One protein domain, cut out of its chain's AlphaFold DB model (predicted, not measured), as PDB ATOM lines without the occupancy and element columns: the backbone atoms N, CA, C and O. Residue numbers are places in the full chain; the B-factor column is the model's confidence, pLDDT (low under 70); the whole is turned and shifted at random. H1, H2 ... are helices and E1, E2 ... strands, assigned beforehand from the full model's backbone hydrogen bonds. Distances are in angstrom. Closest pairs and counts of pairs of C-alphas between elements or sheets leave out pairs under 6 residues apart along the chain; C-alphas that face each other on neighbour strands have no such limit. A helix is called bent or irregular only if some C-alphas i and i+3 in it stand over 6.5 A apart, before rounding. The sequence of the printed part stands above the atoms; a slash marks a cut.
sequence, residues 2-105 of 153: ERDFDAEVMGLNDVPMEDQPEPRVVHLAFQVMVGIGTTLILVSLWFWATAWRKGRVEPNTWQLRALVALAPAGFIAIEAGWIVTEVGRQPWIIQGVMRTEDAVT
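AT A GLANCE: This is residues 2 to 105 of the 153 residues of the protein "Cytochrome ubiquinol oxidase subunit I" of Chloroflexia bacterium (UniProt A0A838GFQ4). A free tail, residues 2 to 11, sticks out near one end of a long helical hairpin, H1 and H2, with short strand E1 beyond H2. The printed part has 104 residues, with named elements in the order H1, H2, E1: mostly helix. It is extended, radius of gyration of the C-alphas 20.1 A, and flat, spanning 59 by 42 by 20 A.

HOW THE PARTS SIT: H1, residues 23 to 54, and H2, residues 61 to 87, touch as a hairpin, closest at the C-alphas of Met 33 and Ala 77, 4.5 A apart. They run opposite ways at a shallow tilt of 30 degrees. H2 has a kink of 34 degrees near residue 72. H2 is neither bent nor irregular, but only just: C-alphas 69 and 72 are 6.3 A apart. E1, residues 92 to 94, is apart from both helices and pairs with no named strand, but antiparallel with residues 98 to 99. Every O i to N i+4 pair is within hydrogen-bond range in H1, 21 of 23 in H2.

IN THESE COORDINATES: H1 begins at C-alpha 23 (-13.248, 34.667, 96.319) and spans 46.4 A; H2 spans 38.8 A; E1, 5.4 A, ends at C-alpha 94 (-29.454, 26.694, 90.317).

THE WHOLE: The farthest C-alphas, Gly 55 and Thr 105, are 62.1 A apart. The printed part has no cut and no long link; residue 2 has pLDDT under 70.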
ATOM      1  N   GLU A   2     -10.117  12.003  92.394       65.25
ATOM      2  CA  GLU A   2      -9.601  11.074  91.391       65.25
ATOM      3  C   GLU A   2      -8.328  10.444  91.967       65.25
ATOM      4  O   GLU A   2      -7.563  11.106  92.666       65.25
ATOM      5  N   ARG A   3      -8.141   9.132  91.798       77.62
ATOM      6  CA  ARG A   3      -6.963   8.408  92.319       77.62
ATOM      7  C   ARG A   3      -5.710   8.703  91.481       77.62
ATOM      8  O   ARG A   3      -4.891   7.816  91.267       77.62
ATOM      9  N   ASP A   4      -5.618   9.929  90.993       87.94
ATOM     10  CA  ASP A   4      -4.608  10.450  90.099       87.94
ATOM     11  C   ASP A   4      -4.011  11.699  90.755       87.94
ATOM     12  O   ASP A   4      -4.739  12.600  91.175       87.94
ATOM     13  N   PHE A   5      -2.691  11.701  90.919       84.62
ATOM     14  CA  PHE A   5      -1.970  12.821  91.519       84.62
ATOM     15  C   PHE A   5      -1.754  13.964  90.520       84.62
ATOM     16  O   PHE A   5      -1.493  15.081  90.960       84.62
ATOM     17  N   ASP A   6      -1.910  13.697  89.220       89.12
ATOM     18  CA  ASP A   6      -1.730  14.662  88.132       89.12
ATOM     19  C   ASP A   6      -3.066  15.262  87.650       89.12
ATOM     20  O   ASP A   6      -3.109  15.969  86.643       89.12
ATOM     21  N   ALA A   7      -4.168  15.002  88.365       84.00
ATOM     22  CA  ALA A   7      -5.482  15.545  88.041       84.00
ATOM     23  C   ALA A   7      -5.472  17.083  88.085       84.00
ATOM     24  O   ALA A   7      -5.235  17.701  89.129       84.00
ATOM     25  N   GLU A   8      -5.747  17.704  86.939       83.06
ATOM     26  CA  GLU A   8      -5.765  19.155  86.804       83.06
ATOM     27  C   GLU A   8      -7.036  19.738  87.434       83.06
ATOM     28  O   GLU A   8      -8.163  19.384  87.084       83.06
ATOM     29  N   VAL A   9      -6.853  20.643  88.398       85.38
ATOM     30  CA  VAL A   9      -7.957  21.352  89.051       85.38
ATOM     31  C   VAL A   9      -8.214  22.647  88.295       85.38
ATOM     32  O   VAL A   9      -7.327  23.493  88.212       85.38
ATOM     33  N   MET A  10      -9.441  22.812  87.797       84.75
ATOM     34  CA  MET A  10      -9.879  24.028  87.106       84.75
ATOM     35  C   MET A  10      -9.598  25.274  87.952       84.75
ATOM     36  O   MET A  10     -10.011  25.361  89.115       84.75
ATOM     37  N   GLY A  11      -8.892  26.239  87.365       86.19
ATOM     38  CA  GLY A  11      -8.562  27.492  88.019       86.19
ATOM     39  C   GLY A  11      -9.740  28.461  88.016       86.19
ATOM     40  O   GLY A  11     -10.607  28.428  87.146       86.19
ATOM     41  N   LEU A  12      -9.748  29.403  88.964       85.00
ATOM     42  CA  LEU A  12     -10.756  30.471  88.980       85.00
ATOM     43  C   LEU A  12     -10.686  31.347  87.716       85.00
ATOM     44  O   LEU A  12     -11.705  31.840  87.253       85.00
ATOM     45  N   ASN A  13      -9.492  31.500  87.137       86.75
ATOM     46  CA  ASN A  13      -9.280  32.271  85.909       86.75
ATOM     47  C   ASN A  13      -9.919  31.626  84.670       86.75
ATOM     48  O   ASN A  13     -10.126  32.322  83.679       86.75
ATOM     49  N   ASP A  14     -10.233  30.330  84.732       87.56
ATOM     50  CA  ASP A  14     -10.876  29.595  83.639       87.56
ATOM     51  C   ASP A  14     -12.407  29.767  83.662       87.56
ATOM     52  O   ASP A  14     -13.096  29.392  82.713       87.56
ATOM     53  N   VAL A  15     -12.949  30.365  84.730       85.44
ATOM     54  CA  VAL A  15     -14.375  30.674  84.893       85.44
ATOM     55  C   VAL A  15     -14.641  32.118  84.446       85.44
ATOM     56  O   VAL A  15     -13.900  33.019  84.851       85.44
ATOM     57  N   PRO A  16     -15.702  32.397  83.661       87.38
ATOM     58  CA  PRO A  16     -16.094  33.764  83.320       87.38
ATOM     59  C   PRO A  16     -16.288  34.632  84.568       87.38
ATOM     60  O   PRO A  16     -16.928  34.200  85.520       87.38
ATOM     61  N   MET A  17     -15.777  35.869  84.564       85.00
ATOM     62  CA  MET A  17     -15.821  36.774  85.730       85.00
ATOM     63  C   MET A  17     -17.245  36.996  86.274       85.00
ATOM     64  O   MET A  17     -17.430  37.149  87.474       85.00
ATOM     65  N   GLU A  18     -18.252  36.986  85.399       85.44
ATOM     66  CA  GLU A  18     -19.669  37.127  85.765       85.44
ATOM     67  C   GLU A  18     -20.232  35.942  86.560       85.44
ATOM     68  O   GLU A  18     -21.243  36.093  87.238       85.44
ATOM     69  N   ASP A  19     -19.570  34.786  86.510       87.19
ATOM     70  CA  ASP A  19     -19.959  33.562  87.213       87.19
ATOM     71  C   ASP A  19     -19.090  33.291  88.445       87.19
ATOM     72  O   ASP A  19     -19.298  32.297  89.144       87.19
ATOM     73  N   GLN A  20     -18.119  34.165  88.724       87.06
ATOM     74  CA  GLN A  20     -17.224  34.006  89.860       87.06
ATOM     75  C   GLN A  20     -17.890  34.512  91.153       87.06
ATOM     76  O   GLN A  20     -18.306  35.673  91.220       87.06
ATOM     77  N   PRO A  21     -17.946  33.693  92.221       88.00
ATOM     78  CA  PRO A  21     -18.280  34.189  93.552       88.00
ATOM     79  C   PRO A  21     -17.156  35.087  94.076       88.00
ATOM     80  O   PRO A  21     -16.007  34.949  93.664       88.00
ATOM     81  N   GLU A  22     -17.448  35.947  95.058       88.81
ATOM     82  CA  GLU A  22     -16.422  36.762  95.728       88.81
ATOM     83  C   GLU A  22     -15.388  35.856  96.435       88.81
ATOM     84  O   GLU A  22     -15.673  35.285  97.500       88.81
ATOM     85  N   PRO A  23     -14.161  35.723  95.897       89.31
ATOM     86  CA  PRO A  23     -13.248  34.667  96.319       89.31
ATOM     87  C   PRO A  23     -12.659  34.933  97.705       89.31
ATOM     88  O   PRO A  23     -12.303  33.995  98.416       89.31
ATOM     89  N   ARG A  24     -12.575  36.199  98.134       92.81
ATOM     90  CA  ARG A  24     -11.966  36.570  99.421       92.81
ATOM     91  C   ARG A  24     -12.783  36.060 100.601       92.81
ATOM     92  O   ARG A  24     -12.217  35.529 101.556       92.81
ATOM     93  N   VAL A  25     -14.106  36.211 100.525       93.50
ATOM     94  CA  VAL A  25     -15.028  35.788 101.586       93.50
ATOM     95  C   VAL A  25     -15.028  34.267 101.699       93.50
ATOM     96  O   VAL A  25     -14.873  33.738 102.797       93.50
ATOM     97  N   VAL A  26     -15.119  33.571 100.562       93.81
ATOM     98  CA  VAL A  26     -15.104  32.103 100.511       93.81
ATOM     99  C   VAL A  26     -13.773  31.554 101.025       93.81
ATOM    100  O   VAL A  26     -13.763  30.640 101.848       93.81
ATOM    101  N   HIS A  27     -12.647  32.143 100.612       94.62
ATOM    102  CA  HIS A  27     -11.323  31.715 101.059       94.62
ATOM    103  C   HIS A  27     -11.137  31.885 102.573       94.62
ATOM    104  O   HIS A  27     -10.685  30.960 103.247       94.62
ATOM    105  N   LEU A  28     -11.524  33.039 103.126       96.38
ATOM    106  CA  LEU A  28     -11.426  33.289 104.563       96.38
ATOM    107  C   LEU A  28     -12.338  32.351 105.364       96.38
ATOM    108  O   LEU A  28     -11.908  31.775 106.363       96.38
ATOM    109  N   ALA A  29     -13.581  32.161 104.918       95.62
ATOM    110  CA  ALA A  29     -14.518  31.248 105.564       95.62
ATOM    111  C   ALA A  29     -13.996  29.801 105.550       95.62
ATOM    112  O   ALA A  29     -14.048  29.117 106.572       95.62
ATOM    113  N   PHE A  30     -13.393  29.365 104.439       96.25
ATOM    114  CA  PHE A  30     -12.760  28.053 104.338       96.25
ATOM    115  C   PHE A  30     -11.610  27.892 105.339       96.25
ATOM    116  O   PHE A  30     -11.551  26.890 106.054       96.25
ATOM    117  N   GLN A  31     -10.729  28.891 105.450       97.44
ATOM    118  CA  GLN A  31      -9.629  28.872 106.418       97.44
ATOM    119  C   GLN A  31     -10.128  28.799 107.864       97.44
ATOM    120  O   GLN A  31      -9.593  28.025 108.657       97.44
ATOM    121  N   VAL A  32     -11.158  29.574 108.211       97.00
ATOM    122  CA  VAL A  32     -11.758  29.557 109.554       97.00
ATOM    123  C   VAL A  32     -12.382  28.194 109.851       97.00
ATOM    124  O   VAL A  32     -12.105  27.612 110.900       97.00
ATOM    125  N   MET A  33     -13.173  27.654 108.920       96.75
ATOM    126  CA  MET A  33     -13.819  26.346 109.050       96.75
ATOM    127  C   MET A  33     -12.787  25.234 109.270       96.75
ATOM    128  O   MET A  33     -12.878  24.484 110.243       96.75
ATOM    129  N   VAL A  34     -11.787  25.141 108.389       97.25
ATOM    130  CA  VAL A  34     -10.746  24.108 108.468       97.25
ATOM    131  C   VAL A  34      -9.883  24.315 109.708       97.25
ATOM    132  O   VAL A  34      -9.639  23.361 110.440       97.25
ATOM    133  N   GLY A  35      -9.480  25.552 110.008       96.88
ATOM    134  CA  GLY A  35      -8.663  25.870 111.178       96.88
ATOM    135  C   GLY A  35      -9.329  25.456 112.491       96.88
ATOM    136  O   GLY A  35      -8.700  24.803 113.331       96.88
ATOM    137  N   ILE A  36     -10.618  25.760 112.660       96.56
ATOM    138  CA  ILE A  36     -11.374  25.341 113.845       96.56
ATOM    139  C   ILE A  36     -11.599  23.823 113.838       96.56
ATOM    140  O   ILE A  36     -11.389  23.183 114.870       96.56
ATOM    141  N   GLY A  37     -11.959  23.227 112.698       95.50
ATOM    142  CA  GLY A  37     -12.166  21.782 112.560       95.50
ATOM    143  C   GLY A  37     -10.924  20.967 112.933       95.50
ATOM    144  O   GLY A  37     -10.995  20.041 113.742       95.50
ATOM    145  N   THR A  38      -9.756  21.357 112.426       96.88
ATOM    146  CA  THR A  38      -8.478  20.739 112.795       96.88
ATOM    147  C   THR A  38      -8.163  20.957 114.273       96.88
ATOM    148  O   THR A  38      -7.739  20.020 114.947       96.88
ATOM    149  N   THR A  39      -8.427  22.147 114.819       95.62
ATOM    150  CA  THR A  39      -8.213  22.424 116.251       95.62
ATOM    151  C   THR A  39      -9.092  21.540 117.142       95.62
ATOM    152  O   THR A  39      -8.599  20.988 118.128       95.62
ATOM    153  N   LEU A  40     -10.366  21.338 116.785       95.00
ATOM    154  CA  LEU A  40     -11.284  20.426 117.480       95.00
ATOM    155  C   LEU A  40     -10.728  18.996 117.515       95.00
ATOM    156  O   LEU A  40     -10.705  18.364 118.575       95.00
ATOM    157  N   ILE A  41     -10.226  18.504 116.378       95.81
ATOM    158  CA  ILE A  41      -9.606  17.175 116.275       95.81
ATOM    159  C   ILE A  41      -8.359  17.092 117.160       95.81
ATOM    160  O   ILE A  41      -8.233  16.160 117.953       95.81
ATOM    161  N   LEU A  42      -7.456  18.073 117.080       95.62
ATOM    162  CA  LEU A  42      -6.212  18.082 117.855       95.62
ATOM    163  C   LEU A  42      -6.468  18.099 119.365       95.62
ATOM    164  O   LEU A  42      -5.819  17.360 120.106       95.62
ATOM    165  N   VAL A  43      -7.432  18.896 119.834       93.69
ATOM    166  CA  VAL A  43      -7.787  18.942 121.260       93.69
ATOM    167  C   VAL A  43      -8.454  17.643 121.710       93.69
ATOM    168  O   VAL A  43      -8.148  17.161 122.802       93.69
ATOM    169  N   SER A  44      -9.297  17.031 120.872       92.50
ATOM    170  CA  SER A  44      -9.888  15.715 121.151       92.50
ATOM    171  C   SER A  44      -8.815  14.625 121.276       92.50
ATOM    172  O   SER A  44      -8.784  13.887 122.264       92.50
ATOM    173  N   LEU A  45      -7.868  14.574 120.333       94.81
ATOM    174  CA  LEU A  45      -6.741  13.641 120.376       94.81
ATOM    175  C   LEU A  45      -5.858  13.875 121.603       94.81
ATOM    176  O   LEU A  45      -5.457  12.919 122.265       94.81
ATOM    177  N   TRP A  46      -5.584  15.134 121.948       92.69
ATOM    178  CA  TRP A  46      -4.828  15.476 123.148       92.69
ATOM    179  C   TRP A  46      -5.540  15.014 124.426       92.69
ATOM    180  O   TRP A  46      -4.906  14.414 125.296       92.69
ATOM    181  N   PHE A  47      -6.852  15.233 124.531       91.81
ATOM    182  CA  PHE A  47      -7.660  14.768 125.657       91.81
ATOM    183  C   PHE A  47      -7.572  13.243 125.807       91.81
ATOM    184  O   PHE A  47      -7.163  12.748 126.861       91.81
ATOM    185  N   TRP A  48      -7.846  12.497 124.735       90.56
ATOM    186  CA  TRP A  48      -7.805  11.034 124.749       90.56
ATOM    187  C   TRP A  48      -6.409  10.472 125.016       90.56
ATOM    188  O   TRP A  48      -6.264   9.573 125.843       90.56
ATOM    189  N   ALA A  49      -5.368  11.047 124.415       91.56
ATOM    190  CA  ALA A  49      -3.992  10.634 124.669       91.56
ATOM    191  C   ALA A  49      -3.607  10.798 126.149       91.56
ATOM    192  O   ALA A  49      -2.920   9.945 126.713       91.56
ATOM    193  N   THR A  50      -4.056  11.874 126.807       89.88
ATOM    194  CA  THR A  50      -3.810  12.046 128.248       89.88
ATOM    195  C   THR A  50      -4.624  11.089 129.113       89.88
ATOM    196  O   THR A  50      -4.084  10.580 130.096       89.88
ATOM    197  N   ALA A  51      -5.876  10.810 128.743       89.38
ATOM    198  CA  ALA A  51      -6.728   9.866 129.458       89.38
ATOM    199  C   ALA A  51      -6.164   8.439 129.382       89.38
ATOM    200  O   ALA A  51      -6.052   7.764 130.404       89.38
ATOM    201  N   TRP A  52      -5.712   8.013 128.197       90.12
ATOM    202  CA  TRP A  52      -5.076   6.711 127.992       90.12
ATOM    203  C   TRP A  52      -3.759   6.572 128.755       90.12
ATOM    204  O   TRP A  52      -3.540   5.556 129.403       90.12
ATOM    205  N   ARG A  53      -2.901   7.603 128.755       88.12
ATOM    206  CA  ARG A  53      -1.631   7.568 129.507       88.12
ATOM    207  C   ARG A  53      -1.819   7.499 131.020       88.12
ATOM    208  O   ARG A  53      -0.984   6.921 131.702       88.12
ATOM    209  N   LYS A  54      -2.874   8.124 131.552       85.00
ATOM    210  CA  LYS A  54      -3.146   8.157 132.997       85.00
ATOM    211  C   LYS A  54      -4.040   7.010 133.478       85.00
ATOM    212  O   LYS A  54      -4.188   6.859 134.686       85.00
ATOM    213  N   GLY A  55      -4.669   6.261 132.567       83.81
ATOM    214  CA  GLY A  55      -5.655   5.225 132.894       83.81
ATOM    215  C   GLY A  55      -6.944   5.757 133.537       83.81
ATOM    216  O   GLY A  55      -7.728   4.978 134.066       83.81
ATOM    217  N   ARG A  56      -7.161   7.080 133.526       82.50
ATOM    218  CA  ARG A  56      -8.314   7.755 134.141       82.50
ATOM    219  C   ARG A  56      -8.657   9.042 133.401       82.50
ATOM    220  O   ARG A  56      -7.770   9.732 132.893       82.50
ATOM    221  N   VAL A  57      -9.945   9.382 133.371       81.62
ATOM    222  CA  VAL A  57     -10.460  10.602 132.734       81.62
ATOM    223  C   VAL A  57     -10.424  11.753 133.740       81.62
ATOM    224  O   VAL A  57     -11.432  12.125 134.328       81.62
ATOM    225  N   GLU A  58      -9.232  12.308 133.955       84.81
ATOM    226  CA  GLU A  58      -9.026  13.486 134.809       84.81
ATOM    227  C   GLU A  58      -8.431  14.640 133.991       84.81
ATOM    228  O   GLU A  58      -7.199  14.742 133.858       84.81
ATOM    229  N   PRO A  59      -9.285  15.502 133.408       81.81
ATOM    230  CA  PRO A  59      -8.815  16.622 132.617       81.81
ATOM    231  C   PRO A  59      -8.154  17.705 133.471       81.81
ATOM    232  O   PRO A  59      -8.658  18.103 134.519       81.81
ATOM    233  N   ASN A  60      -7.029  18.230 132.990       87.56
ATOM    234  CA  ASN A  60      -6.375  19.393 133.591       87.56
ATOM    235  C   ASN A  60      -7.197  20.674 133.329       87.56
ATOM    236  O   ASN A  60      -7.947  20.764 132.358       87.56
ATOM    237  N   THR A  61      -6.994  21.720 134.130       89.38
ATOM    238  CA  THR A  61      -7.625  23.040 133.975       89.38
ATOM    239  C   THR A  61      -7.464  23.609 132.561       89.38
ATOM    240  O   THR A  61      -8.384  24.232 132.040       89.38
ATOM    241  N   TRP A  62      -6.328  23.359 131.899       90.00
ATOM    242  CA  TRP A  62      -6.108  23.754 130.501       90.00
ATOM    243  C   TRP A  62      -6.988  22.991 129.505       90.00
ATOM    244  O   TRP A  62      -7.485  23.594 128.558       90.00
ATOM    245  N   GLN A  63      -7.230  21.698 129.734       88.38
ATOM    246  CA  GLN A  63      -8.121  20.886 128.897       88.38
ATOM    247  C   GLN A  63      -9.567  21.347 129.045       88.38
ATOM    248  O   GLN A  63     -10.257  21.530 128.049       88.38
ATOM    249  N   LEU A  64      -9.998  21.625 130.276       90.88
ATOM    250  CA  LEU A  64     -11.331  22.167 130.539       90.88
ATOM    251  C   LEU A  64     -11.525  23.544 129.890       90.88
ATOM    252  O   LEU A  64     -12.545  23.777 129.248       90.88
ATOM    253  N   ARG A  65     -10.535  24.442 129.987       91.94
ATOM    254  CA  ARG A  65     -10.580  25.753 129.313       91.94
ATOM    255  C   ARG A  65     -10.651  25.619 127.793       91.94
ATOM    256  O   ARG A  65     -11.434  26.332 127.173       91.94
ATOM    257  N   ALA A  66      -9.875  24.705 127.209       92.00
ATOM    258  CA  ALA A  66      -9.919  24.432 125.776       92.00
ATOM    259  C   ALA A  66     -11.306  23.927 125.349       92.00
ATOM    260  O   ALA A  66     -11.878  24.463 124.410       92.00
ATOM    261  N   LEU A  67     -11.892  22.973 126.079       92.06
ATOM    262  CA  LEU A  67     -13.237  22.460 125.789       92.06
ATOM    263  C   LEU A  67     -14.313  23.553 125.869       92.06
ATOM    264  O   LEU A  67     -15.169  23.636 124.992       92.06
ATOM    265  N   VAL A  68     -14.240  24.433 126.874       92.38
ATOM    266  CA  VAL A  68     -15.166  25.571 127.005       92.38
ATOM    267  C   VAL A  68     -15.013  26.557 125.844       92.38
ATOM    268  O   VAL A  68     -16.018  27.045 125.335       92.38
ATOM    269  N   ALA A  69     -13.786  26.838 125.399       92.50
ATOM    270  CA  ALA A  69     -13.532  27.724 124.262       92.50
ATOM    271  C   ALA A  69     -13.955  27.105 122.917       92.50
ATOM    272  O   ALA A  69     -14.383  27.818 122.011       92.50
ATOM    273  N   LEU A  70     -13.871  25.780 122.790       93.50
ATOM    274  CA  LEU A  70     -14.246  25.065 121.574       93.50
ATOM    275  C   LEU A  70     -15.757  24.985 121.353       93.50
ATOM    276  O   LEU A  70     -16.181  24.881 120.206       93.50
ATOM    277  N   ALA A  71     -16.570  25.082 122.408       89.94
ATOM    278  CA  ALA A  71     -18.026  25.082 122.284       89.94
ATOM    279  C   ALA A  71     -18.555  26.213 121.368       89.94
ATOM    280  O   ALA A  71     -19.232  25.903 120.387       89.94
ATOM    281  N   PRO A  72     -18.230  27.505 121.590       92.50
ATOM    282  CA  PRO A  72     -18.608  28.563 120.653       92.50
ATOM    283  C   PRO A  72     -17.820  28.498 119.337       92.50
ATOM    284  O   PRO A  72     -18.365  28.846 118.294       92.50
ATOM    285  N   ALA A  73     -16.566  28.029 119.349       94.38
ATOM    286  CA  ALA A  73     -15.779  27.905 118.122       94.38
ATOM    287  C   ALA A  73     -16.414  26.916 117.131       94.38
ATOM    288  O   ALA A  73     -16.478  27.202 115.940       94.38
ATOM    289  N   GLY A  74     -16.947  25.787 117.609       93.88
ATOM    290  CA  GLY A  74     -17.648  24.818 116.766       93.88
ATOM    291  C   GLY A  74     -18.856  25.425 116.050       93.88
ATOM    292  O   GLY A  74     -19.061  25.156 114.871       93.88
ATOM    293  N   PHE A  75     -19.602  26.307 116.721       94.69
ATOM    294  CA  PHE A  75     -20.696  27.046 116.091       94.69
ATOM    295  C   PHE A  75     -20.187  27.971 114.974       94.69
ATOM    296  O   PHE A  75     -20.721  27.957 113.871       94.69
ATOM    297  N   ILE A  76     -19.090  28.697 115.215       96.25
ATOM    298  CA  ILE A  76     -18.451  29.545 114.193       96.25
ATOM    299  C   ILE A  76     -17.995  28.714 112.986       96.25
ATOM    300  O   ILE A  76     -18.137  29.162 111.852       96.25
ATOM    301  N   ALA A  77     -17.471  27.505 113.202       96.19
ATOM    302  CA  ALA A  77     -17.066  26.622 112.110       96.19
ATOM    303  C   ALA A  77     -18.254  26.180 111.241       96.19
ATOM    304  O   ALA A  77     -18.106  26.085 110.025       96.19
ATOM    305  N   ILE A  78     -19.420  25.940 111.851       96.69
ATOM    306  CA  ILE A  78     -20.655  25.608 111.128       96.69
ATOM    307  C   ILE A  78     -21.089  26.788 110.256       96.69
ATOM    308  O   ILE A  78     -21.302  26.607 109.060       96.69
ATOM    309  N   GLU A  79     -21.161  27.993 110.823       96.62
ATOM    310  CA  GLU A  79     -21.526  29.206 110.077       96.62
ATOM    311  C   GLU A  79     -20.527  29.499 108.945       96.62
ATOM    312  O   GLU A  79     -20.917  29.822 107.825       96.62
ATOM    313  N   ALA A  80     -19.228  29.314 109.195       96.75
ATOM    314  CA  ALA A  80     -18.200  29.447 108.168       96.75
ATOM    315  C   ALA A  80     -18.382  28.424 107.034       96.75
ATOM    316  O   ALA A  80     -18.240  28.780 105.866       96.75
ATOM    317  N   GLY A  81     -18.751  27.180 107.352       96.06
ATOM    318  CA  GLY A  81     -19.081  26.162 106.353       96.06
ATOM    319  C   GLY A  81     -20.275  26.553 105.483       96.06
ATOM    320  O   GLY A  81     -20.187  26.457 104.261       96.06
ATOM    321  N   TRP A  82     -21.339  27.083 106.092       96.75
ATOM    322  CA  TRP A  82     -22.484  27.628 105.356       96.75
ATOM    323  C   TRP A  82     -22.086  28.779 104.432       96.75
ATOM    324  O   TRP A  82     -22.523  28.814 103.285       96.75
ATOM    325  N   ILE A  83     -21.217  29.687 104.886       95.94
ATOM    326  CA  ILE A  83     -20.702  30.782 104.053       95.94
ATOM    327  C   ILE A  83     -19.928  30.229 102.851       95.94
ATOM    328  O   ILE A  83     -20.155  30.686 101.734       95.94
ATOM    329  N   VAL A  84     -19.056  29.233 103.047       95.44
ATOM    330  CA  VAL A  84     -18.318  28.593 101.941       95.44
ATOM    331  C   VAL A  84     -19.279  28.035 100.895       95.44
ATOM    332  O   VAL A  84     -19.070  28.255  99.703       95.44
ATOM    333  N   THR A  85     -20.344  27.348 101.315       93.81
ATOM    334  CA  THR A  85     -21.290  26.719 100.384       93.81
ATOM    335  C   THR A  85     -22.260  27.706  99.740       93.81
ATOM    336  O   THR A  85     -22.545  27.587  98.552       93.81
ATOM    337  N   GLU A  86     -22.771  28.686 100.487       94.25
ATOM    338  CA  GLU A  86     -23.789  29.623  99.992       94.25
ATOM    339  C   GLU A  86     -23.179  30.772  99.197       94.25
ATOM    340  O   GLU A  86     -23.641  31.085  98.099       94.25
ATOM    341  N   VAL A  87     -22.110  31.386  99.715       93.44
ATOM    342  CA  VAL A  87     -21.409  32.461  99.003       93.44
ATOM    343  C   VAL A  87     -20.621  31.887  97.834       93.44
ATOM    344  O   VAL A  87     -20.615  32.490  96.768       93.44
ATOM    345  N   GLY A  88     -20.036  30.695  97.978       91.25
ATOM    346  CA  GLY A  88     -19.338  30.014  96.883       91.25
ATOM    347  C   GLY A  88     -20.245  29.595  95.724       91.25
ATOM    348  O   GLY A  88     -19.749  29.321  94.636       91.25
ATOM    349  N   ARG A  89     -21.566  29.560  95.934       92.38
ATOM    350  CA  ARG A  89     -22.551  29.270  94.886       92.38
ATOM    351  C   ARG A  89     -23.024  30.529  94.150       92.38
ATOM    352  O   ARG A  89     -23.584  30.402  93.065       92.38
ATOM    353  N   GLN A  90     -22.805  31.724  94.702       93.00
ATOM    354  CA  GLN A  90     -23.133  32.974  94.008       93.00
ATOM    355  C   GLN A  90     -22.390  33.042  92.663       93.00
ATOM    356  O   GLN A  90     -21.241  32.611  92.599       93.00
ATOM    357  N   PRO A  91     -23.015  33.562  91.592       93.12
ATOM    358  CA  PRO A  91     -24.325  34.232  91.523       93.12
ATOM    359  C   PRO A  91     -25.513  33.291  91.240       93.12
ATOM    360  O   PRO A  91     -26.584  33.735  90.826       93.12
ATOM    361  N   TRP A  92     -25.348  31.982  91.411       92.94
ATOM    362  CA  TRP A  92     -26.338  30.998  90.990       92.94
ATOM    363  C   TRP A  92     -27.275  30.591  92.128       92.94
ATOM    364  O   TRP A  92     -26.852  30.316  93.249       92.94
ATOM    365  N   ILE A  93     -28.567  30.461  91.823       92.00
ATOM    366  CA  ILE A  93     -29.494  29.691  92.664       92.00
ATOM    367  C   ILE A  93     -29.463  28.233  92.216       92.00
ATOM    368  O   ILE A  93     -29.243  27.319  93.008       92.00
ATOM    369  N   ILE A  94     -29.636  28.008  90.921       91.31
ATOM    370  CA  ILE A  94     -29.454  26.694  90.317       91.31
ATOM    371  C   ILE A  94     -28.393  26.883  89.245       91.31
ATOM    372  O   ILE A  94     -28.598  27.646  88.301       91.31
ATOM    373  N   GLN A  95     -27.254  26.221  89.433       88.81
ATOM    374  CA  GLN A  95     -26.096  26.311  88.544       88.81
ATOM    375  C   GLN A  95     -26.515  26.049  87.090       88.81
ATOM    376  O   GLN A  95     -27.129  25.021  86.802       88.81
ATOM    377  N   GLY A  96     -26.227  26.999  86.197       86.44
ATOM    378  CA  GLY A  96     -26.571  26.928  84.772       86.44
ATOM    379  C   GLY A  96     -28.061  27.072  84.432       86.44
ATOM    380  O   GLY A  96     -28.421  26.922  83.267       86.44
ATOM    381  N   VAL A  97     -28.935  27.347  85.411       91.81
ATOM    382  CA  VAL A  97     -30.394  27.439  85.201       91.81
ATOM    383  C   VAL A  97     -30.970  28.784  85.644       91.81
ATOM    384  O   VAL A  97     -31.772  29.355  84.913       91.81
ATOM    385  N   MET A  98     -30.611  29.289  86.831       92.44
ATOM    386  CA  MET A  98     -31.207  30.512  87.391       92.44
ATOM    387  C   MET A  98     -30.202  31.300  88.233       92.44
ATOM    388  O   MET A  98     -29.613  30.743  89.170       92.44
ATOM    389  N   ARG A  99     -30.055  32.599  87.929       93.00
ATOM    390  CA  ARG A  99     -29.238  33.550  88.698       93.00
ATOM    391  C   ARG A  99     -30.014  34.128  89.885       93.00
ATOM    392  O   ARG A  99     -31.243  34.118  89.921       93.00
ATOM    393  N   THR A 100     -29.285  34.628  90.880       91.56
ATOM    394  CA  THR A 100     -29.863  35.247  92.083       91.56
ATOM    395  C   THR A 100     -30.569  36.567  91.798       91.56
ATOM    396  O   THR A 100     -31.559  36.873  92.462       91.56
ATOM    397  N   GLU A 101     -30.114  37.315  90.792       90.81
ATOM    398  CA  GLU A 101     -30.743  38.567  90.355       90.81
ATOM    399  C   GLU A 101     -32.155  38.357  89.788       90.81
ATOM    400  O   GLU A 101     -33.059  39.129  90.102       90.81
ATOM    401  N   ASP A 102     -32.369  37.263  89.051       90.88
ATOM    402  CA  ASP A 102     -33.653  36.940  88.417       90.88
ATOM    403  C   ASP A 102     -34.723  36.494  89.423       90.88
ATOM    404  O   ASP A 102     -35.922  36.533  89.144       90.88
ATOM    405  N   ALA A 103     -34.303  36.042  90.605       88.62
ATOM    406  CA  ALA A 103     -35.198  35.522  91.633       88.62
ATOM    407  C   ALA A 103     -35.660  36.581  92.643       88.62
ATOM    408  O   ALA A 103     -36.526  36.300  93.481       88.62
ATOM    409  N   VAL A 104     -35.092  37.789  92.604       87.81
ATOM    410  CA  VAL A 104     -35.460  38.864  93.527       87.81
ATOM    411  C   VAL A 104     -36.822  39.446  93.136       87.81
ATOM    412  O   VAL A 104     -37.051  39.856  92.001       87.81
ATOM    413  N   THR A 105     -37.751  39.510  94.093       87.88
ATOM    414  CA  THR A 105     -39.069  40.129  93.889       87.88
ATOM    415  C   THR A 105     -39.099  41.535  94.480       87.88
ATOM    416  O   THR A 105     -38.579  41.780  95.568       87.88
TER     417      THR A 105